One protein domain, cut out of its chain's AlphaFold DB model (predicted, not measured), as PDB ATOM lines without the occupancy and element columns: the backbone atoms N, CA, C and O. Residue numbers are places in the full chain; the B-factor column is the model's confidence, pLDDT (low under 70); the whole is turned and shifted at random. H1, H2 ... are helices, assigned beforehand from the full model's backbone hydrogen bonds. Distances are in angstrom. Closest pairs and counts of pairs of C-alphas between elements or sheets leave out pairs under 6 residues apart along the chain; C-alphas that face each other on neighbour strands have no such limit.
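AT A GLANCE: This is residues 5 to 183 of the 184 residues of the protein "Putative bromodomain associated domain protein" of Uncinula necator (UniProt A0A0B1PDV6). One long helix, H2, makes the mast of a loose, open frame: H1 crosses its first half, H3 crosses its second half, and H5 and H6 make a separate side leading back to H1. H7 only just meets H1, H4 lies at one far corner and touches no helix, and a long stretch with no named element, residues 142 to 174, leads out to H8. The printed part has 179 residues, with eight named helices in the order H1 to H8 and no named strand; the class is all helix. It is loose, with a radius of gyration of the C-alphas of 21.7 A, and spans 64 by 49 by 33 A.

IN THESE COORDINATES: Find C-alpha 5 at (50.342, -25.174, -24.630); H1 runs from there to residue 22, 25.8 A, with a kink of 25 degrees near residue 12. H2, residues 30 to 58, measures 41.8 A and ends at (59.529, -4.682, -45.494). Next come H3, 70 to 79; H4, 89 to 95; H5, 101 to 111; H6, 113 to 123; H7, 133 to 141; and H8, 175 to 182, ending at (45.533, 4.871, -22.881).

HOW THE PARTS SIT: Start at the hub, H1: it touches H2 about perpendicular, at 74 degrees, with C-alphas 13 and 37 closest at 5.6 A. H1 touches H6 at a steep tilt of 55 degrees, C-alphas 22 and 118 being closest at 5.1 A. H1 and H7 only just touch, with 3 pairs of C-alphas within 8 A, the closest Leu 11 and Leu 137 at 7.1 A. H2 touches H3 with residues 47 to 58 alone, C-alphas 51 and 76 closest at 5.1 A. H3 and H5 are near each other; H4 and H8 touch no helix. Every O i to N i+4 pair is within hydrogen-bond range in H2 to H8, and 12 of 14 in H1.

THE WHOLE: The farthest C-alphas, Ser 95 and Glu 171, are 64.8 A apart. The printed part has no cut; the links H2 to H3 and H7 to H8 are long. Look for pLDDT under 70 in 36 residues, among them 124 to 131 and 162 to 173.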
ATOM      1  N   GLN A   5      49.446 -24.261 -23.919       74.00
ATOM      2  CA  GLN A   5      50.342 -25.174 -24.630       74.00
ATOM      3  C   GLN A   5      49.764 -26.586 -24.770       74.00
ATOM      4  O   GLN A   5      49.870 -27.190 -25.836       74.00
ATOM      5  N   GLU A   6      49.093 -27.099 -23.738       78.56
ATOM      6  CA  GLU A   6      48.448 -28.416 -23.778       78.56
ATOM      7  C   GLU A   6      47.264 -28.423 -24.749       78.56
ATOM      8  O   GLU A   6      47.075 -29.388 -25.492       78.56
ATOM      9  N   VAL A   7      46.505 -27.324 -24.807       78.38
ATOM     10  CA  VAL A   7      45.396 -27.168 -25.758       78.38
ATOM     11  C   VAL A   7      45.925 -27.157 -27.192       78.38
ATOM     12  O   VAL A   7      45.461 -27.952 -28.012       78.38
ATOM     13  N   HIS A   8      46.931 -26.333 -27.499       81.19
ATOM     14  CA  HIS A   8      47.520 -26.269 -28.840       81.19
ATOM     15  C   HIS A   8      48.141 -27.600 -29.268       81.19
ATOM     16  O   HIS A   8      47.861 -28.082 -30.365       81.19
ATOM     17  N   HIS A   9      48.915 -28.237 -28.385       85.50
ATOM     18  CA  HIS A   9      49.508 -29.543 -28.658       85.50
ATOM     19  C   HIS A   9      48.431 -30.604 -28.909       85.50
ATOM     20  O   HIS A   9      48.521 -31.376 -29.864       85.50
ATOM     21  N   SER A  10      47.373 -30.620 -28.088       85.06
ATOM     22  CA  SER A  10      46.276 -31.563 -28.273       85.06
ATOM     23  C   SER A  10      45.619 -31.388 -29.641       85.06
ATOM     24  O   SER A  10      45.355 -32.391 -30.291       85.06
ATOM     25  N   LEU A  11      45.373 -30.151 -30.104       85.25
ATOM     26  CA  LEU A  11      44.761 -29.839 -31.410       85.25
ATOM     27  C   LEU A  11      45.669 -30.169 -32.593       85.25
ATOM     28  O   LEU A  11      45.185 -30.633 -33.623       85.25
ATOM     29  N   LEU A  12      46.977 -29.974 -32.441       89.50
ATOM     30  CA  LEU A  12      47.948 -30.243 -33.495       89.50
ATOM     31  C   LEU A  12      48.195 -31.745 -33.692       89.50
ATOM     32  O   LEU A  12      48.383 -32.198 -34.822       89.50
ATOM     33  N   ARG A  13      48.146 -32.535 -32.613       90.81
ATOM     34  CA  ARG A  13      48.425 -33.978 -32.641       90.81
ATOM     35  C   ARG A  13      47.552 -34.759 -33.650       90.81
ATOM     36  O   ARG A  13      48.120 -35.532 -34.424       90.81
ATOM     37  N   PRO A  14      46.212 -34.587 -33.713       87.31
ATOM     38  CA  PRO A  14      45.373 -35.188 -34.750       87.31
ATOM     39  C   PRO A  14      45.761 -34.779 -36.174       87.31
ATOM     40  O   PRO A  14      45.777 -35.637 -37.054       87.31
ATOM     41  N   CYS A  15      46.112 -33.508 -36.399       87.69
ATOM     42  CA  CYS A  15      46.530 -33.017 -37.716       87.69
ATOM     43  C   CYS A  15      47.822 -33.705 -38.177       87.69
ATOM     44  O   CYS A  15      47.893 -34.221 -39.291       87.69
ATOM     45  N   VAL A  16      48.824 -33.792 -37.295       91.38
ATOM     46  CA  VAL A  16      50.085 -34.501 -37.572       91.38
ATOM     47  C   VAL A  16      49.823 -35.979 -37.871       91.38
ATOM     48  O   VAL A  16      50.352 -36.521 -38.840       91.38
ATOM     49  N   LEU A  17      48.955 -36.632 -37.092       88.94
ATOM     50  CA  LEU A  17      48.589 -38.030 -37.322       88.94
ATOM     51  C   LEU A  17      47.935 -38.245 -38.698       88.94
ATOM     52  O   LEU A  17      48.230 -39.235 -39.361       88.94
ATOM     53  N   GLN A  18      47.063 -37.341 -39.141       86.06
ATOM     54  CA  GLN A  18      46.415 -37.437 -40.454       86.06
ATOM     55  C   GLN A  18      47.405 -37.242 -41.604       86.06
ATOM     56  O   GLN A  18      47.364 -38.007 -42.566       86.06
ATOM     57  N   ILE A  19      48.334 -36.289 -41.481       88.81
ATOM     58  CA  ILE A  19      49.416 -36.087 -42.457       88.81
ATOM     59  C   ILE A  19      50.281 -37.352 -42.560       88.81
ATOM     60  O   ILE A  19      50.581 -37.826 -43.658       88.81
ATOM     61  N   LEU A  20      50.640 -37.957 -41.423       89.31
ATOM     62  CA  LEU A  20      51.395 -39.212 -41.395       89.31
ATOM     63  C   LEU A  20      50.606 -40.372 -42.029       89.31
ATOM     64  O   LEU A  20      51.145 -41.121 -42.839       89.31
ATOM     65  N   ARG A  21      49.305 -40.494 -41.750       87.00
ATOM     66  CA  ARG A  21      48.464 -41.526 -42.380       87.00
ATOM     67  C   ARG A  21      48.362 -41.361 -43.893       87.00
ATOM     68  O   ARG A  21      48.468 -42.350 -44.611       87.00
ATOM     69  N   ALA A  22      48.214 -40.131 -44.374       85.56
ATOM     70  CA  ALA A  22      48.146 -39.822 -45.800       85.56
ATOM     71  C   ALA A  22      49.458 -40.048 -46.550       85.56
ATOM     72  O   ALA A  22      49.460 -40.262 -47.758       85.56
ATOM     73  N   THR A  23      50.579 -40.033 -45.835       85.44
ATOM     74  CA  THR A  23      51.886 -40.392 -46.395       85.44
ATOM     75  C   THR A  23      52.174 -41.895 -46.338       85.44
ATOM     76  O   THR A  23      53.220 -42.318 -46.821       85.44
ATOM     77  N   GLY A  24      51.248 -42.710 -45.814       86.94
ATOM     78  CA  GLY A  24      51.354 -44.173 -45.765       86.94
ATOM     79  C   GLY A  24      51.791 -44.746 -44.413       86.94
ATOM     80  O   GLY A  24      51.991 -45.954 -44.298       86.94
ATOM     81  N   TYR A  25      51.927 -43.929 -43.362       89.56
ATOM     82  CA  TYR A  25      52.233 -44.434 -42.021       89.56
ATOM     83  C   TYR A  25      50.960 -44.911 -41.312       89.56
ATOM     84  O   TYR A  25      50.106 -44.117 -40.916       89.56
ATOM     85  N   HIS A  26      50.842 -46.221 -41.105       86.75
ATOM     86  CA  HIS A  26      49.646 -46.830 -40.507       86.75
ATOM     87  C   HIS A  26      49.747 -47.085 -38.995       86.75
ATOM     88  O   HIS A  26      48.733 -47.338 -38.350       86.75
ATOM     89  N   SER A  27      50.948 -47.024 -38.414       87.88
ATOM     90  CA  SER A  27      51.172 -47.215 -36.977       87.88
ATOM     91  C   SER A  27      52.436 -46.489 -36.522       87.88
ATOM     92  O   SER A  27      53.411 -46.396 -37.265       87.88
ATOM     93  N   THR A  28      52.423 -45.972 -35.295       90.19
ATOM     94  CA  THR A  28      53.586 -45.359 -34.648       90.19
ATOM     95  C   THR A  28      53.447 -45.435 -33.130       90.19
ATOM     96  O   THR A  28      52.340 -45.554 -32.598       90.19
ATOM     97  N   ARG A  29      54.568 -45.366 -32.407       94.00
ATOM     98  CA  ARG A  29      54.543 -45.268 -30.941       94.00
ATOM     99  C   ARG A  29      53.998 -43.889 -30.535       94.00
ATOM    100  O   ARG A  29      54.404 -42.899 -31.148       94.00
ATOM    101  N   PRO A  30      53.170 -43.779 -29.476       92.88
ATOM    102  CA  PRO A  30      52.652 -42.488 -29.014       92.88
ATOM    103  C   PRO A  30      53.747 -41.441 -28.781       92.88
ATOM    104  O   PRO A  30      53.595 -40.307 -29.218       92.88
ATOM    105  N   SER A  31      54.887 -41.850 -28.215       94.88
ATOM    106  CA  SER A  31      56.034 -40.972 -27.961       94.88
ATOM    107  C   SER A  31      56.631 -40.352 -29.226       94.88
ATOM    108  O   SER A  31      57.079 -39.211 -29.194       94.88
ATOM    109  N   VAL A  32      56.629 -41.073 -30.351       94.81
ATOM    110  CA  VAL A  32      57.138 -40.560 -31.633       94.81
ATOM    111  C   VAL A  32      56.173 -39.523 -32.191       94.81
ATOM    112  O   VAL A  32      56.603 -38.454 -32.612       94.81
ATOM    113  N   LEU A  33      54.868 -39.804 -32.141       94.06
ATOM    114  CA  LEU A  33      53.846 -38.850 -32.563       94.06
ATOM    115  C   LEU A  33      53.892 -37.564 -31.728       94.06
ATOM    116  O   LEU A  33      53.824 -36.476 -32.291       94.06
ATOM    117  N   ASP A  34      54.043 -37.687 -30.409       93.75
ATOM    118  CA  ASP A  34      54.162 -36.539 -29.506       93.75
ATOM    119  C   ASP A  34      55.442 -35.735 -29.800       93.75
ATOM    120  O   ASP A  34      55.393 -34.514 -29.894       93.75
ATOM    121  N   THR A  35      56.563 -36.407 -30.089       95.50
ATOM    122  CA  THR A  35      57.816 -35.738 -30.491       95.50
ATOM    123  C   THR A  35      57.662 -34.957 -31.799       95.50
ATOM    124  O   THR A  35      58.084 -33.807 -31.891       95.50
ATOM    125  N   ILE A  36      57.038 -35.554 -32.821       95.06
ATOM    126  CA  ILE A  36      56.797 -34.875 -34.106       95.06
ATOM    127  C   ILE A  36      55.819 -33.710 -33.920       95.06
ATOM    128  O   ILE A  36      55.988 -32.661 -34.540       95.06
ATOM    129  N   THR A  37      54.816 -33.866 -33.055       94.75
ATOM    130  CA  THR A  37      53.855 -32.799 -32.750       94.75
ATOM    131  C   THR A  37      54.548 -31.612 -32.079       94.75
ATOM    132  O   THR A  37      54.333 -30.478 -32.504       94.75
ATOM    133  N   ASP A  38      55.434 -31.856 -31.110       94.25
ATOM    134  CA  ASP A  38      56.238 -30.806 -30.469       94.25
ATOM    135  C   ASP A  38      57.164 -30.100 -31.471       94.25
ATOM    136  O   ASP A  38      57.184 -28.871 -31.542       94.25
ATOM    137  N   LEU A  39      57.870 -30.859 -32.318       95.38
ATOM    138  CA  LEU A  39      58.706 -30.291 -33.382       95.38
ATOM    139  C   LEU A  39      57.891 -29.426 -34.348       95.38
ATOM    140  O   LEU A  39      58.319 -28.328 -34.699       95.38
ATOM    141  N   THR A  40      56.701 -29.886 -34.732       94.62
ATOM    142  CA  THR A  40      55.797 -29.134 -35.611       94.62
ATOM    143  C   THR A  40      55.361 -27.824 -34.949       94.62
ATOM    144  O   THR A  40      55.401 -26.775 -35.586       94.62
ATOM    145  N   ALA A  41      55.002 -27.847 -33.661       93.25
ATOM    146  CA  ALA A  41      54.613 -26.645 -32.921       93.25
ATOM    147  C   ALA A  41      55.757 -25.620 -32.828       93.25
ATOM    148  O   ALA A  41      55.544 -24.421 -33.037       93.25
ATOM    149  N   ARG A  42      56.984 -26.089 -32.564       93.81
ATOM    150  CA  ARG A  42      58.181 -25.235 -32.546       93.81
ATOM    151  C   ARG A  42      58.465 -24.643 -33.920       93.81
ATOM    152  O   ARG A  42      58.754 -23.457 -34.010       93.81
ATOM    153  N   TYR A  43      58.330 -25.442 -34.976       94.56
ATOM    154  CA  TYR A  43      58.544 -24.988 -36.346       94.56
ATOM    155  C   TYR A  43      57.528 -23.922 -36.777       94.56
ATOM    156  O   TYR A  43      57.913 -22.888 -37.311       94.56
ATOM    157  N   LEU A  44      56.240 -24.112 -36.468       93.44
ATOM    158  CA  LEU A  44      55.206 -23.102 -36.728       93.44
ATOM    159  C   LEU A  44      55.460 -21.801 -35.953       93.44
ATOM    160  O   LEU A  44      55.239 -20.714 -36.482       93.44
ATOM    161  N   THR A  45      55.957 -21.903 -34.718       93.44
ATOM    162  CA  THR A  45      56.343 -20.730 -33.917       93.44
ATOM    163  C   THR A  45      57.523 -19.990 -34.550       93.44
ATOM    164  O   THR A  45      57.481 -18.768 -34.665       93.44
ATOM    165  N   LEU A  46      58.545 -20.725 -35.003       95.50
ATOM    166  CA  LEU A  46      59.699 -20.162 -35.703       95.50
ATOM    167  C   LEU A  46      59.271 -19.439 -36.989       95.50
ATOM    168  O   LEU A  46      59.654 -18.289 -37.197       95.50
ATOM    169  N   LEU A  47      58.421 -20.072 -37.804       95.31
ATOM    170  CA  LEU A  47      57.869 -19.470 -39.020       95.31
ATOM    171  C   LEU A  47      57.102 -18.179 -38.726       95.31
ATOM    172  O   LEU A  47      57.305 -17.178 -39.410       95.31
ATOM    173  N   ALA A  48      56.248 -18.174 -37.699       93.75
ATOM    174  CA  ALA A  48      55.491 -16.987 -37.314       93.75
ATOM    175  C   ALA A  48      56.413 -15.838 -36.864       93.75
ATOM    176  O   ALA A  48      56.221 -14.698 -37.275       93.75
ATOM    177  N   GLN A  49      57.444 -16.131 -36.066       94.38
ATOM    178  CA  GLN A  49      58.421 -15.134 -35.612       94.38
ATOM    179  C   GLN A  49      59.255 -14.560 -36.765       94.38
ATOM    180  O   GLN A  49      59.466 -13.348 -36.834       94.38
ATOM    181  N   SER A  50      59.702 -15.420 -37.682       94.56
ATOM    182  CA  SER A  50      60.426 -15.003 -38.885       94.56
ATOM    183  C   SER A  50      59.537 -14.150 -39.797       94.56
ATOM    184  O   SER A  50      59.959 -13.082 -40.227       94.56
ATOM    185  N   THR A  51      58.269 -14.531 -39.982       94.25
ATOM    186  CA  THR A  51      57.287 -13.752 -40.760       94.25
ATOM    187  C   THR A  51      57.093 -12.350 -40.182       94.25
ATOM    188  O   THR A  51      57.124 -11.371 -40.919       94.25
ATOM    189  N   VAL A  52      56.932 -12.231 -38.859       92.12
ATOM    190  CA  VAL A  52      56.787 -10.924 -38.192       92.12
ATOM    191  C   VAL A  52      58.046 -10.074 -38.355       92.12
ATOM    192  O   VAL A  52      57.953  -8.866 -38.561       92.12
ATOM    193  N   THR A  53      59.222 -10.700 -38.294       91.81
ATOM    194  CA  THR A  53      60.496 -10.006 -38.505       91.81
ATOM    195  C   THR A  53      60.566  -9.447 -39.925       91.81
ATOM    196  O   THR A  53      60.847  -8.264 -40.096       91.81
ATOM    197  N   HIS A  54      60.217 -10.247 -40.932       91.44
ATOM    198  CA  HIS A  54      60.168  -9.811 -42.330       91.44
ATOM    199  C   HIS A  54      59.153  -8.697 -42.582       91.44
ATOM    200  O   HIS A  54      59.516  -7.686 -43.178       91.44
ATOM    201  N   ALA A  55      57.939  -8.811 -42.036       90.62
ATOM    202  CA  ALA A  55      56.928  -7.758 -42.131       90.62
ATOM    203  C   ALA A  55      57.437  -6.428 -41.542       90.62
ATOM    204  O   ALA A  55      57.282  -5.375 -42.157       90.62
ATOM    205  N   SER A  56      58.133  -6.476 -40.398       88.12
ATOM    206  CA  SER A  56      58.692  -5.275 -39.758       88.12
ATOM    207  C   SER A  56      59.822  -4.605 -40.550       88.12
ATOM    208  O   SER A  56      60.081  -3.418 -40.363       88.12
ATOM    209  N   LEU A  57      60.504  -5.356 -41.421       88.19
ATOM    210  CA  LEU A  57      61.593  -4.851 -42.259       88.19
ATOM    211  C   LEU A  57      61.082  -4.344 -43.612       88.19
ATOM    212  O   LEU A  57      61.579  -3.337 -44.115       88.19
ATOM    213  N   ASN A  58      60.088  -5.019 -44.189       85.31
ATOM    214  CA  ASN A  58      59.529  -4.682 -45.494       85.31
ATOM    215  C   ASN A  58      58.554  -3.508 -45.446       85.31
ATOM    216  O   ASN A  58      58.481  -2.722 -46.392       85.31
ATOM    217  N   HIS A  59      57.779  -3.385 -44.369       83.38
ATOM    218  CA  HIS A  59      56.727  -2.382 -44.265       83.38
ATOM    219  C   HIS A  59      57.230  -1.177 -43.467       83.38
ATOM    220  O   HIS A  59      57.172  -1.136 -42.242       83.38
ATOM    221  N   SER A  60      57.753  -0.178 -44.186       70.81
ATOM    222  CA  SER A  60      58.267   1.070 -43.598       70.81
ATOM    223  C   SER A  60      57.173   2.084 -43.234       70.81
ATOM    224  O   SER A  60      57.467   3.094 -42.595       70.81
ATOM    225  N   ASP A  61      55.933   1.851 -43.668       77.38
ATOM    226  CA  ASP A  61      54.792   2.719 -43.374       77.38
ATOM    227  C   ASP A  61      54.252   2.430 -41.957       77.38
ATOM    228  O   ASP A  61      53.881   1.285 -41.676       77.38
ATOM    229  N   PRO A  62      54.177   3.432 -41.058       67.06
ATOM    230  CA  PRO A  62      53.629   3.268 -39.713       67.06
ATOM    231  C   PRO A  62      52.210   2.684 -39.666       67.06
ATOM    232  O   PRO A  62      51.875   2.021 -38.684       67.06
ATOM    233  N   GLU A  63      51.378   2.911 -40.689       69.81
ATOM    234  CA  GLU A  63      50.010   2.373 -40.736       69.81
ATOM    235  C   GLU A  63      49.967   0.883 -41.122       69.81
ATOM    236  O   GLU A  63      49.030   0.178 -40.742       69.81
ATOM    237  N   LEU A  64      51.003   0.384 -41.810       64.38
ATOM    238  CA  LEU A  64      51.097  -0.985 -42.343       64.38
ATOM    239  C   LEU A  64      52.162  -1.840 -41.635       64.38
ATOM    240  O   LEU A  64      52.307  -3.020 -41.942       64.38
ATOM    241  N   ALA A  65      52.884  -1.284 -40.657       59.91
ATOM    242  CA  ALA A  65      53.988  -1.944 -39.947       59.91
ATOM    243  C   ALA A  65      53.600  -3.251 -39.213       59.91
ATOM    244  O   ALA A  65      54.471  -3.994 -38.763       59.91
ATOM    245  N   LEU A  66      52.299  -3.532 -39.070       66.94
ATOM    246  CA  LEU A  66      51.760  -4.770 -38.491       66.94
ATOM    247  C   LEU A  66      50.983  -5.630 -39.498       66.94
ATOM    248  O   LEU A  66      50.475  -6.688 -39.125       66.94
ATOM    249  N   GLU A  67      50.860  -5.192 -40.750       83.62
ATOM    250  CA  GLU A  67      50.227  -5.995 -41.786       83.62
ATOM    251  C   GLU A  67      51.217  -7.059 -42.260       83.62
ATOM    252  O   GLU A  67      52.346  -6.756 -42.629       83.62
ATOM    253  N   VAL A  68      50.811  -8.326 -42.209       88.56
ATOM    254  CA  VAL A  68      51.612  -9.442 -42.719       88.56
ATOM    255  C   VAL A  68      51.180  -9.718 -44.149       88.56
ATOM    256  O   VAL A  68      50.018 -10.045 -44.397       88.56
ATOM    257  N   SER A  69      52.120  -9.623 -45.084       90.50
ATOM    258  CA  SER A  69      51.898  -9.925 -46.494       90.50
ATOM    259  C   SER A  69      52.291 -11.366 -46.839       90.50
ATOM    260  O   SER A  69      53.028 -12.045 -46.117       90.50
ATOM    261  N   ILE A  70      51.834 -11.848 -48.000       90.25
ATOM    262  CA  ILE A  70      52.253 -13.154 -48.544       90.25
ATOM    263  C   ILE A  70      53.770 -13.181 -48.801       90.25
ATOM    264  O   ILE A  70      54.397 -14.232 -48.661       90.25
ATOM    265  N   GLN A  71      54.368 -12.035 -49.144       89.50
ATOM    266  CA  GLN A  71      55.809 -11.918 -49.353       89.50
ATOM    267  C   GLN A  71      56.589 -12.206 -48.065       89.50
ATOM    268  O   GLN A  71      57.566 -12.951 -48.111       89.50
ATOM    269  N   ASP A  72      56.127 -11.704 -46.919       92.12
ATOM    270  CA  ASP A  72      56.787 -11.933 -45.626       92.12
ATOM    271  C   ASP A  72      56.767 -13.416 -45.245       92.12
ATOM    272  O   ASP A  72      57.772 -13.968 -44.795       92.12
ATOM    273  N   VAL A  73      55.637 -14.086 -45.500       93.00
ATOM    274  CA  VAL A  73      55.491 -15.532 -45.283       93.00
ATOM    275  C   VAL A  73      56.422 -16.315 -46.210       93.00
ATOM    276  O   VAL A  73      57.088 -17.245 -45.761       93.00
ATOM    277  N   ARG A  74      56.510 -15.938 -47.494       91.00
ATOM    278  CA  ARG A  74      57.402 -16.593 -48.464       91.00
ATOM    279  C   ARG A  74      58.863 -16.499 -48.024       91.00
ATOM    280  O   ARG A  74      59.555 -17.513 -48.022       91.00
ATOM    281  N   MET A  75      59.322 -15.313 -47.627       90.00
ATOM    282  CA  MET A  75      60.698 -15.109 -47.161       90.00
ATOM    283  C   MET A  75      60.977 -15.877 -45.868       90.00
ATOM    284  O   MET A  75      61.998 -16.549 -45.764       90.00
ATOM    285  N   ALA A  76      60.029 -15.894 -44.925       93.19
ATOM    286  CA  ALA A  76      60.151 -16.708 -43.719       93.19
ATOM    287  C   ALA A  76      60.261 -18.208 -44.031       93.19
ATOM    288  O   ALA A  76      61.041 -18.927 -43.405       93.19
ATOM    289  N   MET A  77      59.502 -18.694 -45.015       92.69
ATOM    290  CA  MET A  77      59.587 -20.077 -45.477       92.69
ATOM    291  C   MET A  77      60.920 -20.382 -46.180       92.69
ATOM    292  O   MET A  77      61.419 -21.498 -46.036       92.69
ATOM    293  N   GLN A  78      61.515 -19.423 -46.896       89.00
ATOM    294  CA  GLN A  78      62.861 -19.555 -47.470       89.00
ATOM    295  C   GLN A  78      63.920 -19.655 -46.360       89.00
ATOM    296  O   GLN A  78      64.669 -20.630 -46.315       89.00
ATOM    297  N   ASP A  79      63.902 -18.735 -45.391       88.94
ATOM    298  CA  ASP A  79      64.846 -18.719 -44.262       88.94
ATOM    299  C   ASP A  79      64.740 -19.965 -43.375       88.94
ATOM    300  O   ASP A  79      65.735 -20.489 -42.876       88.94
ATOM    301  N   CYS A  80      63.518 -20.472 -43.189       91.19
ATOM    302  CA  CYS A  80      63.260 -21.690 -42.424       91.19
ATOM    303  C   CYS A  80      63.487 -22.977 -43.241       91.19
ATOM    304  O   CYS A  80      63.135 -24.061 -42.764       91.19
ATOM    305  N   GLY A  81      64.021 -22.876 -44.464       87.62
ATOM    306  CA  GLY A  81      64.364 -24.009 -45.323       87.62
ATOM    307  C   GLY A  81      63.169 -24.797 -45.871       87.62
ATOM    308  O   GLY A  81      63.351 -25.920 -46.334       87.62
ATOM    309  N   ALA A  82      61.950 -24.250 -45.812       89.56
ATOM    310  CA  ALA A  82      60.780 -24.849 -46.461       89.56
ATOM    311  C   ALA A  82      60.787 -24.636 -47.978       89.56
ATOM    312  O   ALA A  82      60.290 -25.487 -48.709       89.56
ATOM    313  N   LEU A  83      61.331 -23.507 -48.436       88.81
ATOM    314  CA  LEU A  83      61.464 -23.162 -49.849       88.81
ATOM    315  C   LEU A  83      62.955 -23.023 -50.156       88.81
ATOM    316  O   LEU A  83      63.535 -21.958 -49.969       88.81
ATOM    317  N   GLY A  84      63.596 -24.118 -50.555       75.44
ATOM    318  CA  GLY A  84      65.001 -24.082 -50.952       75.44
ATOM    319  C   GLY A  84      65.149 -23.529 -52.372       75.44
ATOM    320  O   GLY A  84      64.443 -24.012 -53.259       75.44
ATOM    321  N   PRO A  85      66.044 -22.559 -52.625       67.88
ATOM    322  CA  PRO A  85      66.504 -22.304 -53.979       67.88
ATOM    323  C   PRO A  85      67.399 -23.468 -54.420       67.88
ATOM    324  O   PRO A  85      68.204 -23.988 -53.645       67.88
ATOM    325  N   GLU A  86      67.262 -23.892 -55.668       68.19
ATOM    326  CA  GLU A  86      68.135 -24.899 -56.272       68.19
ATOM    327  C   GLU A  86      69.355 -24.224 -56.951       68.19
ATOM    328  O   GLU A  86      70.357 -24.889 -57.204       68.19
ATOM    329  N   ILE A  87      69.322 -22.897 -57.177       78.31
ATOM    330  CA  ILE A  87      70.460 -22.059 -57.615       78.31
ATOM    331  C   ILE A  87      71.005 -21.208 -56.451       78.31
ATOM    332  O   ILE A  87      70.247 -20.633 -55.669       78.31
ATOM    333  N   MET A  88      72.334 -21.080 -56.365       80.44
ATOM    334  CA  MET A  88      73.022 -20.251 -55.362       80.44
ATOM    335  C   MET A  88      72.677 -18.758 -55.509       80.44
ATOM    336  O   MET A  88      72.435 -18.275 -56.615       80.44
ATOM    337  N   LEU A  89      72.691 -18.008 -54.403       80.06
ATOM    338  CA  LEU A  89      72.306 -16.590 -54.388       80.06
ATOM    339  C   LEU A  89      73.131 -15.751 -55.380       80.06
ATOM    340  O   LEU A  89      72.575 -14.937 -56.111       80.06
ATOM    341  N   GLU A  90      74.437 -16.006 -55.472       84.50
ATOM    342  CA  GLU A  90      75.355 -15.274 -56.350       84.50
ATOM    343  C   GLU A  90      75.023 -15.466 -57.837       84.50
ATOM    344  O   GLU A  90      75.207 -14.564 -58.656       84.50
ATOM    345  N   GLU A  91      74.518 -16.644 -58.206       84.81
ATOM    346  CA  GLU A  91      74.120 -16.946 -59.581       84.81
ATOM    347  C   GLU A  91      72.763 -16.311 -59.926       84.81
ATOM    348  O   GLU A  91      72.577 -15.842 -61.054       84.81
ATOM    349  N   GLN A  92      71.851 -16.196 -58.957       84.00
ATOM    350  CA  GLN A  92      70.610 -15.425 -59.119       84.00
ATOM    351  C   GLN A  92      70.903 -13.928 -59.290       84.00
ATOM    352  O   GLN A  92      70.334 -13.293 -60.177       84.00
ATOM    353  N   GLU A  93      71.842 -13.373 -58.517       85.94
ATOM    354  CA  GLU A  93      72.285 -11.979 -58.658       85.94
ATOM    355  C   GLU A  93      72.962 -11.722 -60.012       85.94
ATOM    356  O   GLU A  93      72.677 -10.720 -60.670       85.94
ATOM    357  N   PHE A  94      73.828 -12.636 -60.465       89.19
ATOM    358  CA  PHE A  94      74.514 -12.508 -61.753       89.19
ATOM    359  C   PHE A  94      73.556 -12.600 -62.948       89.19
ATOM    360  O   PHE A  94      73.683 -11.841 -63.911       89.19
ATOM    361  N   SER A  95      72.606 -13.537 -62.903       87.69
ATOM    362  CA  SER A  95      71.620 -13.740 -63.973       87.69
ATOM    363  C   SER A  95      70.430 -12.777 -63.895       87.69
ATOM    364  O   SER A  95      69.712 -12.624 -64.884       87.69
ATOM    365  N   ASN A  96      70.245 -12.107 -62.752       86.00
ATOM    366  CA  ASN A  96      69.089 -11.276 -62.417       86.00
ATOM    367  C   ASN A  96      67.751 -12.018 -62.621       86.00
ATOM    368  O   ASN A  96      66.769 -11.445 -63.102       86.00
ATOM    369  N   LEU A  97      67.742 -13.313 -62.292       85.06
ATOM    370  CA  LEU A  97      66.582 -14.200 -62.356       85.06
ATOM    371  C   LEU A  97      66.337 -14.800 -60.970       85.06
ATOM    372  O   LEU A  97      67.205 -15.475 -60.420       85.06
ATOM    373  N   GLU A  98      65.148 -14.557 -60.421       81.88
ATOM    374  CA  GLU A  98      64.718 -15.149 -59.152       81.88
ATOM    375  C   GLU A  98      64.426 -16.644 -59.336       81.88
ATOM    376  O   GLU A  98      63.691 -17.040 -60.245       81.88
ATOM    377  N   ASP A  99      64.984 -17.482 -58.461       84.81
ATOM    378  CA  ASP A  99      64.698 -18.914 -58.449       84.81
ATOM    379  C   ASP A  99      63.367 -19.203 -57.742       84.81
ATOM    380  O   ASP A  99      63.281 -19.270 -56.513       84.81
ATOM    381  N   THR A 100      62.312 -19.405 -58.533       86.88
ATOM    382  CA  THR A 100      60.967 -19.698 -58.024       86.88
ATOM    383  C   THR A 100      60.686 -21.184 -57.843       86.88
ATOM    384  O   THR A 100      59.619 -21.523 -57.340       86.88
ATOM    385  N   ARG A 101      61.612 -22.092 -58.186       87.56
ATOM    386  CA  ARG A 101      61.317 -23.537 -58.232       87.56
ATOM    387  C   ARG A 101      60.827 -24.092 -56.903       87.56
ATOM    388  O   ARG A 101      59.860 -24.843 -56.891       87.56
ATOM    389  N   GLY A 102      61.412 -23.669 -55.779       88.25
ATOM    390  CA  GLY A 102      60.927 -24.067 -54.453       88.25
ATOM    391  C   GLY A 102      59.476 -23.633 -54.197       88.25
ATOM    392  O   GLY A 102      58.689 -24.383 -53.617       88.25
ATOM    393  N   VAL A 103      59.089 -22.446 -54.676       89.38
ATOM    394  CA  VAL A 103      57.704 -21.950 -54.618       89.38
ATOM    395  C   VAL A 103      56.807 -22.760 -55.553       89.38
ATOM    396  O   VAL A 103      55.722 -23.176 -55.148       89.38
ATOM    397  N   ASP A 104      57.262 -23.029 -56.775       90.56
ATOM    398  CA  ASP A 104      56.523 -23.802 -57.772       90.56
ATOM    399  C   ASP A 104      56.263 -25.239 -57.290       90.56
ATOM    400  O   ASP A 104      55.141 -25.742 -57.393       90.56
ATOM    401  N   GLU A 105      57.260 -25.884 -56.681       90.25
ATOM    402  CA  GLU A 105      57.135 -27.200 -56.054       90.25
ATOM    403  C   GLU A 105      56.160 -27.186 -54.877       90.25
ATOM    404  O   GLU A 105      55.326 -28.089 -54.745       90.25
ATOM    405  N   PHE A 106      56.217 -26.149 -54.039       90.12
ATOM    406  CA  PHE A 106      55.274 -25.982 -52.941       90.12
ATOM    407  C   PHE A 106      53.835 -25.832 -53.450       90.12
ATOM    408  O   PHE A 106      52.930 -26.503 -52.944       90.12
ATOM    409  N   ILE A 107      53.613 -25.014 -54.485       91.94
ATOM    410  CA  ILE A 107      52.302 -24.849 -55.127       91.94
ATOM    411  C   ILE A 107      51.837 -26.178 -55.730       91.94
ATOM    412  O   ILE A 107      50.697 -26.596 -55.500       91.94
ATOM    413  N   ALA A 108      52.715 -26.878 -56.452       92.12
ATOM    414  CA  ALA A 108      52.418 -28.174 -57.050       92.12
ATOM    415  C   ALA A 108      52.046 -29.219 -55.990       92.12
ATOM    416  O   ALA A 108      51.106 -29.993 -56.183       92.12
ATOM    417  N   TRP A 109      52.720 -29.221 -54.839       89.88
ATOM    418  CA  TRP A 109      52.361 -30.068 -53.707       89.88
ATOM    419  C   TRP A 109      51.000 -29.684 -53.107       89.88
ATOM    420  O   TRP A 109      50.148 -30.561 -52.934       89.88
ATOM    421  N   ALA A 110      50.774 -28.399 -52.819       89.38
ATOM    422  CA  ALA A 110      49.578 -27.894 -52.139       89.38
ATOM    423  C   ALA A 110      48.291 -28.073 -52.969       89.38
ATOM    424  O   ALA A 110      47.216 -28.378 -52.428       89.38
ATOM    425  N   MET A 111      48.410 -27.913 -54.287       91.75
ATOM    426  CA  MET A 111      47.328 -28.099 -55.257       91.75
ATOM    427  C   MET A 111      47.246 -29.536 -55.786       91.75
ATOM    428  O   MET A 111      46.233 -29.929 -56.371       91.75
ATOM    429  N   GLY A 112      48.292 -30.328 -55.562       90.50
ATOM    430  CA  GLY A 112      48.437 -31.673 -56.087       90.50
ATOM    431  C   GLY A 112      47.623 -32.746 -55.356       90.50
ATOM    432  O   GLY A 112      47.005 -32.509 -54.310       90.50
ATOM    433  N   PRO A 113      47.665 -33.985 -55.877       88.00
ATOM    434  CA  PRO A 113      46.893 -35.108 -55.345       88.00
ATOM    435  C   PRO A 113      47.291 -35.473 -53.909       88.00
ATOM    436  O   PRO A 113      46.450 -35.912 -53.132       88.00
ATOM    437  N   LYS A 114      48.550 -35.245 -53.513       84.00
ATOM    438  CA  LYS A 114      49.038 -35.561 -52.161       84.00
ATOM    439  C   LYS A 114      48.354 -34.707 -51.088       84.00
ATOM    440  O   LYS A 114      47.922 -35.241 -50.070       84.00
ATOM    441  N   ALA A 115      48.214 -33.401 -51.316       85.81
ATOM    442  CA  ALA A 115      47.486 -32.518 -50.405       85.81
ATOM    443  C   ALA A 115      45.977 -32.801 -50.408       85.81
ATOM    444  O   ALA A 115      45.332 -32.735 -49.360       85.81
ATOM    445  N   GLN A 116      45.411 -33.163 -51.564       85.56
ATOM    446  CA  GLN A 116      44.017 -33.608 -51.652       85.56
ATOM    447  C   GLN A 116      43.776 -34.882 -50.834       85.56
ATOM    448  O   GLN A 116      42.790 -34.946 -50.108       85.56
ATOM    449  N   GLU A 117      44.697 -35.845 -50.874       83.56
ATOM    450  CA  GLU A 117      44.601 -37.083 -50.098       83.56
ATOM    451  C   GLU A 117      44.733 -36.841 -48.588       83.56
ATOM    452  O   GLU A 117      43.977 -37.417 -47.806       83.56
ATOM    453  N   ILE A 118      45.620 -35.931 -48.165       83.88
ATOM    454  CA  ILE A 118      45.700 -35.484 -46.763       83.88
ATOM    455  C   ILE A 118      44.347 -34.931 -46.304       83.88
ATOM    456  O   ILE A 118      43.839 -35.338 -45.259       83.88
ATOM    457  N   ARG A 119      43.737 -34.040 -47.101       80.94
ATOM    458  CA  ARG A 119      42.406 -33.482 -46.812       80.94
ATOM    459  C   ARG A 119      41.332 -34.566 -46.789       80.94
ATOM    460  O   ARG A 119      40.503 -34.562 -45.885       80.94
ATOM    461  N   ARG A 120      41.372 -35.514 -47.730       82.81
ATOM    462  CA  ARG A 120      40.445 -36.647 -47.772       82.81
ATOM    463  C   ARG A 120      40.523 -37.434 -46.472       82.81
ATOM    464  O   ARG A 120      39.519 -37.527 -45.793       82.81
ATOM    465  N   ILE A 121      41.703 -37.905 -46.066       79.81
ATOM    466  CA  ILE A 121      41.893 -38.709 -44.842       79.81
ATOM    467  C   ILE A 121      41.544 -37.934 -43.567       79.81
ATOM    468  O   ILE A 121      41.062 -38.528 -42.601       79.81
ATOM    469  N   ALA A 122      41.774 -36.619 -43.547       73.50
ATOM    470  CA  ALA A 122      41.356 -35.770 -42.439       73.50
ATOM    471  C   ALA A 122      39.826 -35.755 -42.252       73.50
ATOM    472  O   ALA A 122      39.353 -35.705 -41.113       73.50
ATOM    473  N   LEU A 123      39.077 -35.854 -43.356       71.31
ATOM    474  CA  LEU A 123      37.613 -35.825 -43.412       71.31
ATOM    475  C   LEU A 123      36.961 -37.227 -43.451       71.31
ATOM    476  O   LEU A 123      35.834 -37.377 -42.998       71.31
ATOM    477  N   ASP A 124      37.672 -38.269 -43.898       63.84
ATOM    478  CA  ASP A 124      37.191 -39.660 -44.100       63.84
ATOM    479  C   ASP A 124      36.838 -40.399 -42.787       63.84
ATOM    480  O   ASP A 124      36.593 -41.599 -42.768       63.84
ATOM    481  N   GLY A 125      36.863 -39.694 -41.654       55.81
ATOM    482  CA  GLY A 125      36.434 -40.180 -40.340       55.81
ATOM    483  C   GLY A 125      35.238 -39.422 -39.761       55.81
ATOM    484  O   GLY A 125      34.965 -39.569 -38.570       55.81
ATOM    485  N   SER A 126      34.583 -38.573 -40.552       54.25
ATOM    486  CA  SER A 126      33.305 -37.940 -40.233       54.25
ATOM    487  C   SER A 126      32.321 -38.273 -41.351       54.25
ATOM    488  O   SER A 126      32.421 -37.710 -42.436       54.25
ATOM    489  N   ASP A 127      31.341 -39.143 -41.080       50.81
ATOM    490  CA  ASP A 127      30.178 -39.387 -41.964       50.81
ATOM    491  C   ASP A 127      29.358 -38.103 -42.239       50.81
ATOM    492  O   ASP A 127      28.438 -38.066 -43.056       50.81
ATOM    493  N   GLU A 128      29.705 -37.008 -41.565       51.97
ATOM    494  CA  GLU A 128      29.109 -35.693 -41.679       51.97
ATOM    495  C   GLU A 128      29.915 -34.826 -42.652       51.97
ATOM    496  O   GLU A 128      30.597 -33.884 -42.254       51.97
ATOM    497  N   ALA A 129      29.765 -35.059 -43.957       53.91
ATOM    498  CA  ALA A 129      30.255 -34.160 -45.019       53.91
ATOM    499  C   ALA A 129      29.646 -32.727 -44.977       53.91
ATOM    500  O   ALA A 129      29.699 -31.990 -45.959       53.91
ATOM    501  N   LYS A 130      29.018 -32.341 -43.859       60.06
ATOM    502  CA  LYS A 130      28.361 -31.056 -43.609       60.06
ATOM    503  C   LYS A 130      29.052 -30.221 -42.527       60.06
ATOM    504  O   LYS A 130      28.731 -29.041 -42.427       60.06
ATOM    505  N   GLU A 131      29.952 -30.791 -41.724       68.75
ATOM    506  CA  GLU A 131      30.596 -30.065 -40.624       68.75
ATOM    507  C   GLU A 131      32.023 -29.621 -40.965       68.75
ATOM    508  O   GLU A 131      32.791 -30.350 -41.589       68.75
ATOM    509  N   ASP A 132      32.381 -28.407 -40.537       76.38
ATOM    510  CA  ASP A 132      33.733 -27.869 -40.697       76.38
ATOM    511  C   ASP A 132      34.768 -28.675 -39.889       76.38
ATOM    512  O   ASP A 132      34.502 -29.145 -38.777       76.38
ATOM    513  N   TYR A 133      35.984 -28.801 -40.427       77.25
ATOM    514  CA  TYR A 133      37.057 -29.605 -39.837       77.25
ATOM    515  C   TYR A 133      37.418 -29.153 -38.414       77.25
ATOM    516  O   TYR A 133      37.676 -29.987 -37.539       77.25
ATOM    517  N   LEU A 134      37.390 -27.842 -38.146       78.75
ATOM    518  CA  LEU A 134      37.651 -27.314 -36.809       78.75
ATOM    519  C   LEU A 134      36.562 -27.740 -35.817       78.75
ATOM    520  O   LEU A 134      36.877 -28.076 -34.677       78.75
ATOM    521  N   THR A 135      35.300 -27.779 -36.243       79.00
ATOM    522  CA  THR A 135      34.175 -28.261 -35.428       79.00
ATOM    523  C   THR A 135      34.356 -29.735 -35.075       79.00
ATOM    524  O   THR A 135      34.267 -30.104 -33.903       79.00
ATOM    525  N   VAL A 136      34.727 -30.562 -36.057       79.19
ATOM    526  CA  VAL A 136      35.034 -31.984 -35.841       79.19
ATOM    527  C   VAL A 136      36.199 -32.158 -34.858       79.19
ATOM    528  O   VAL A 136      36.140 -33.008 -33.967       79.19
ATOM    529  N   LEU A 137      37.255 -31.347 -34.973       78.12
ATOM    530  CA  LEU A 137      38.379 -31.368 -34.030       78.12
ATOM    531  C   LEU A 137      37.966 -30.959 -32.615       78.12
ATOM    532  O   LEU A 137      38.429 -31.575 -31.653       78.12
ATOM    533  N   LYS A 138      37.104 -29.945 -32.482       79.31
ATOM    534  CA  LYS A 138      36.600 -29.497 -31.182       79.31
ATOM    535  C   LYS A 138      35.827 -30.612 -30.478       79.31
ATOM    536  O   LYS A 138      36.176 -30.956 -29.349       79.31
ATOM    537  N   LYS A 139      34.893 -31.254 -31.192       78.38
ATOM    538  CA  LYS A 139      34.119 -32.410 -30.706       78.38
ATOM    539  C   LYS A 139      35.003 -33.598 -30.315       78.38
ATOM    540  O   LYS A 139      34.806 -34.220 -29.279       78.38
ATOM    541  N   LYS A 140      36.029 -33.914 -31.114       76.56
ATOM    542  CA  LYS A 140      36.951 -35.032 -30.821       76.56
ATOM    543  C   LYS A 140      37.762 -34.844 -29.540       76.56
ATOM    544  O   LYS A 140      38.324 -35.813 -29.036       76.56
ATOM    545  N   GLN A 141      37.865 -33.620 -29.037       74.25
ATOM    546  CA  GLN A 141      38.621 -33.322 -27.828       74.25
ATOM    547  C   GLN A 141      37.767 -32.989 -26.606       74.25
ATOM    548  O   GLN A 141      38.314 -32.879 -25.506       74.25
ATOM    549  N   SER A 142      36.454 -32.836 -26.766       67.50
ATOM    550  CA  SER A 142      35.504 -32.734 -25.662       67.50
ATOM    551  C   SER A 142      35.095 -34.135 -25.193       67.50
ATOM    552  O   SER A 142      33.982 -34.598 -25.407       67.50
ATOM    553  N   THR A 143      35.993 -34.842 -24.498       57.66
ATOM    554  CA  THR A 143      35.645 -36.129 -23.852       57.66
ATOM    555  C   THR A 143      34.622 -35.947 -22.714       57.66
ATOM    556  O   THR A 143      33.965 -36.897 -22.298       57.66
ATOM    557  N   THR A 144      34.465 -34.718 -22.224       53.41
ATOM    558  CA  THR A 144      33.549 -34.324 -21.151       53.41
ATOM    559  C   THR A 144      32.688 -33.197 -21.712       53.41
ATOM    560  O   THR A 144      33.257 -32.258 -22.256       53.41
ATOM    561  N   GLY A 145      31.358 -33.312 -21.635       53.72
ATOM    562  CA  GLY A 145      30.354 -32.541 -22.399       53.72
ATOM    563  C   GLY A 145      30.272 -31.019 -22.195       53.72
ATOM    564  O   GLY A 145      29.184 -30.462 -22.281       53.72
ATOM    565  N   ASP A 146      31.388 -30.349 -21.933       62.28
ATOM    566  CA  ASP A 146      31.520 -28.899 -21.905       62.28
ATOM    567  C   ASP A 146      32.520 -28.467 -22.990       62.28
ATOM    568  O   ASP A 146      33.724 -28.302 -22.771       62.28
ATOM    569  N   GLU A 147      32.007 -28.389 -24.219       64.88
ATOM    570  CA  GLU A 147      32.789 -28.082 -25.420       64.88
ATOM    571  C   GLU A 147      33.376 -26.668 -25.383       64.88
ATOM    572  O   GLU A 147      34.423 -26.429 -25.978       64.88
ATOM    573  N   GLU A 148      32.731 -25.731 -24.681       66.44
ATOM    574  CA  GLU A 148      33.082 -24.313 -24.715       66.44
ATOM    575  C   GLU A 148      34.039 -23.903 -23.597       66.44
ATOM    576  O   GLU A 148      34.949 -23.109 -23.858       66.44
ATOM    577  N   SER A 149      33.903 -24.447 -22.378       72.31
ATOM    578  CA  SER A 149      34.730 -24.002 -21.243       72.31
ATOM    579  C   SER A 149      36.218 -24.244 -21.460       72.31
ATOM    580  O   SER A 149      37.050 -23.456 -21.003       72.31
ATOM    581  N   ARG A 150      36.577 -25.283 -22.227       74.62
ATOM    582  CA  ARG A 150      37.984 -25.597 -22.489       74.62
ATOM    583  C   ARG A 150      38.700 -24.571 -23.364       74.62
ATOM    584  O   ARG A 150      39.927 -24.503 -23.304       74.62
ATOM    585  N   TYR A 151      37.943 -23.813 -24.159       77.94
ATOM    586  CA  TYR A 151      38.451 -22.804 -25.088       77.94
ATOM    587  C   TYR A 151      38.281 -21.371 -24.578       77.94
ATOM    588  O   TYR A 151      38.711 -20.442 -25.265       77.94
ATOM    589  N   VAL A 152      37.678 -21.166 -23.402       81.62
ATOM    590  CA  VAL A 152      37.531 -19.830 -22.802       81.62
ATOM    591  C   VAL A 152      38.904 -19.178 -22.621       81.62
ATOM    592  O   VAL A 152      39.833 -19.788 -22.093       81.62
ATOM    593  N   GLY A 153      39.033 -17.929 -23.073       73.88
ATOM    594  CA  GLY A 153      40.287 -17.173 -23.054       73.88
ATOM    595  C   GLY A 153      41.260 -17.508 -24.183       73.88
ATOM    596  O   GLY A 153      42.380 -17.004 -24.176       73.88
ATOM    597  N   THR A 154      40.858 -18.342 -25.143       78.56
ATOM    598  CA  THR A 154      41.623 -18.614 -26.367       78.56
ATOM    599  C   THR A 154      40.943 -17.980 -27.575       78.56
ATOM    600  O   THR A 154      39.738 -17.745 -27.554       78.56
ATOM    601  N   VAL A 155      41.685 -17.809 -28.673       78.06
ATOM    602  CA  VAL A 155      41.150 -17.328 -29.965       78.06
ATOM    603  C   VAL A 155      40.016 -18.220 -30.507       78.06
ATOM    604  O   VAL A 155      39.225 -17.790 -31.337       78.06
ATOM    605  N   LEU A 156      39.913 -19.472 -30.043       77.94
ATOM    606  CA  LEU A 156      38.918 -20.442 -30.512       77.94
ATOM    607  C   LEU A 156      37.612 -20.447 -29.703       77.94
ATOM    608  O   LEU A 156      36.681 -21.155 -30.101       77.94
ATOM    609  N   GLY A 157      37.557 -19.744 -28.571       77.31
ATOM    610  CA  GLY A 157      36.418 -19.729 -27.654       77.31
ATOM    611  C   GLY A 157      35.982 -18.314 -27.294       77.31
ATOM    612  O   GLY A 157      36.309 -17.353 -27.982       77.31
ATOM    613  N   ARG A 158      35.202 -18.188 -26.218       79.69
ATOM    614  CA  ARG A 158      34.773 -16.878 -25.712       79.69
ATOM    615  C   ARG A 158      35.927 -16.194 -24.989       79.69
ATOM    616  O   ARG A 158      36.746 -16.873 -24.363       79.69
ATOM    617  N   ASP A 159      35.948 -14.865 -25.026       74.75
ATOM    618  CA  ASP A 159      36.885 -14.078 -24.229       74.75
ATOM    619  C   ASP A 159      36.790 -14.482 -22.754       74.75
ATOM    620  O   ASP A 159      35.699 -14.683 -22.211       74.75
ATOM    621  N   ALA A 160      37.944 -14.629 -22.105       73.56
ATOM    622  CA  ALA A 160      37.969 -14.847 -20.668       73.56
ATOM    623  C   ALA A 160      37.447 -13.601 -19.951       73.56
ATOM    624  O   ALA A 160      37.710 -12.472 -20.375       73.56
ATOM    625  N   GLU A 161      36.758 -13.809 -18.830       75.75
ATOM    626  CA  GLU A 161      36.366 -12.703 -17.966       75.75
ATOM    627  C   GLU A 161      37.607 -11.884 -17.572       75.75
ATOM    628  O   GLU A 161      38.643 -12.461 -17.201       75.75
ATOM    629  N   PRO A 162      37.548 -10.544 -17.694       67.88
ATOM    630  CA  PRO A 162      38.690  -9.691 -17.424       67.88
ATOM    631  C   PRO A 162      39.111  -9.872 -15.968       67.88
ATOM    632  O   PRO A 162      38.349  -9.607 -15.040       67.88
ATOM    633  N   ARG A 163      40.350 -10.326 -15.759       66.81
ATOM    634  CA  ARG A 163      40.912 -10.429 -14.412       66.81
ATOM    635  C   ARG A 163      40.982  -9.035 -13.800       66.81
ATOM    636  O   ARG A 163      41.562  -8.127 -14.398       66.81
ATOM    637  N   THR A 164      40.442  -8.889 -12.594       64.88
ATOM    638  CA  THR A 164      40.596  -7.669 -11.804       64.88
ATOM    639  C   THR A 164      42.048  -7.565 -11.352       64.88
ATOM    640  O   THR A 164      42.475  -8.262 -10.428       64.88
ATOM    641  N   VAL A 165      42.827  -6.737 -12.039       69.00
ATOM    642  CA  VAL A 165      44.189  -6.394 -11.634       69.00
ATOM    643  C   VAL A 165      44.085  -5.046 -10.953       69.00
ATOM    644  O   VAL A 165      43.768  -4.048 -11.595       69.00
ATOM    645  N   LYS A 166      44.322  -5.016  -9.641       62.22
ATOM    646  CA  LYS A 166      44.363  -3.759  -8.899       62.22
ATOM    647  C   LYS A 166      45.638  -3.019  -9.300       62.22
ATOM    648  O   LYS A 166      46.726  -3.405  -8.882       62.22
ATOM    649  N   ILE A 167      45.503  -1.997 -10.139       64.31
ATOM    650  CA  ILE A 167      46.611  -1.123 -10.524       64.31
ATOM    651  C   ILE A 167      46.806  -0.129  -9.374       64.31
ATOM    652  O   ILE A 167      45.914   0.671  -9.083       64.31
ATOM    653  N   GLU A 168      47.935  -0.210  -8.665       65.75
ATOM    654  CA  GLU A 168      48.227   0.719  -7.568       65.75
ATOM    655  C   GLU A 168      48.243   2.167  -8.084       65.75
ATOM    656  O   GLU A 168      48.964   2.495  -9.023       65.75
ATOM    657  N   GLY A 169      47.424   3.031  -7.472       65.75
ATOM    658  CA  GLY A 169      47.365   4.461  -7.793       65.75
ATOM    659  C   GLY A 169      46.309   4.893  -8.818       65.75
ATOM    660  O   GLY A 169      46.295   6.067  -9.175       65.75
ATOM    661  N   SER A 170      45.406   4.012  -9.269       62.72
ATOM    662  CA  SER A 170      44.287   4.398 -10.150       62.72
ATOM    663  C   SER A 170      42.959   3.753  -9.736       62.72
ATOM    664  O   SER A 170      42.952   2.710  -9.085       62.72
ATOM    665  N   GLU A 171      41.832   4.360 -10.126       67.75
ATOM    666  CA  GLU A 171      40.485   3.775  -9.966       67.75
ATOM    667  C   GLU A 171      40.203   2.647 -10.974       67.75
ATOM    668  O   GLU A 171      39.178   1.975 -10.886       67.75
ATOM    669  N   ILE A 172      41.118   2.418 -11.921       69.56
ATOM    670  CA  ILE A 172      40.985   1.409 -12.968       69.56
ATOM    671  C   ILE A 172      41.217   0.021 -12.367       69.56
ATOM    672  O   ILE A 172      42.265  -0.260 -11.778       69.56
ATOM    673  N   THR A 173      40.233  -0.864 -12.527       69.88
ATOM    674  CA  THR A 173      40.221  -2.174 -11.848       69.88
ATOM    675  C   THR A 173      40.562  -3.344 -12.763       69.88
ATOM    676  O   THR A 173      40.728  -4.473 -12.292       69.88
ATOM    677  N   ASN A 174      40.684  -3.102 -14.070       70.50
ATOM    678  CA  ASN A 174      41.055  -4.117 -15.047       70.50
ATOM    679  C   ASN A 174      41.858  -3.540 -16.228       70.50
ATOM    680  O   ASN A 174      41.824  -2.351 -16.538       70.50
ATOM    681  N   LEU A 175      42.594  -4.419 -16.916       68.06
ATOM    682  CA  LEU A 175      43.487  -4.048 -18.021       68.06
ATOM    683  C   LEU A 175      42.733  -3.534 -19.264       68.06
ATOM    684  O   LEU A 175      43.313  -2.846 -20.101       68.06
ATOM    685  N   LYS A 176      41.446  -3.878 -19.401       71.19
ATOM    686  CA  LYS A 176      40.615  -3.468 -20.539       71.19
ATOM    687  C   LYS A 176      40.260  -1.984 -20.439       71.19
ATOM    688  O   LYS A 176      40.513  -1.254 -21.391       71.19
ATOM    689  N   GLU A 177      39.788  -1.551 -19.272       75.25
ATOM    690  CA  GLU A 177      39.571  -0.140 -18.925       75.25
ATOM    691  C   GLU A 177      40.864   0.674 -19.064       75.25
ATOM    692  O   GLU A 177      40.852   1.769 -19.620       75.25
ATOM    693  N   TRP A 178      42.004   0.117 -18.639       71.62
ATOM    694  CA  TRP A 178      43.304   0.774 -18.809       71.62
ATOM    695  C   TRP A 178      43.666   0.972 -20.286       71.62
ATOM    696  O   TRP A 178      44.057   2.065 -20.686       71.62
ATOM    697  N   ARG A 179      43.495  -0.061 -21.123       71.44
ATOM    698  CA  ARG A 179      43.768   0.024 -22.565       71.44
ATOM    699  C   ARG A 179      42.863   1.037 -23.267       71.44
ATOM    700  O   ARG A 179      43.315   1.688 -24.201       71.44
ATOM    701  N   GLU A 180      41.607   1.161 -22.846       77.75
ATOM    702  CA  GLU A 180      40.679   2.175 -23.361       77.75
ATOM    703  C   GLU A 180      41.088   3.590 -22.928       77.75
ATOM    704  O   GLU A 180      41.071   4.498 -23.754       77.75
ATOM    705  N   ALA A 181      41.553   3.766 -21.688       71.69
ATOM    706  CA  ALA A 181      42.046   5.048 -21.183       71.69
ATOM    707  C   ALA A 181      43.363   5.509 -21.840       71.69
ATOM    708  O   ALA A 181      43.585   6.706 -21.988       71.69
ATOM    709  N   VAL A 182      44.237   4.576 -22.236       70.62
ATOM    710  CA  VAL A 182      45.533   4.871 -22.881       70.62
ATOM    711  C   VAL A 182      45.403   5.125 -24.389       70.62
ATOM    712  O   VAL A 182      46.323   5.655 -24.998       70.62
ATOM    713  N   ARG A 183      44.267   4.792 -25.015       58.56
ATOM    714  CA  ARG A 183      44.048   4.960 -26.466       58.56
ATOM    715  C   ARG A 183      43.672   6.397 -26.883       58.56
ATOM    716  O   ARG A 183      43.031   6.560 -27.921       58.56
TER     717      ARG A 183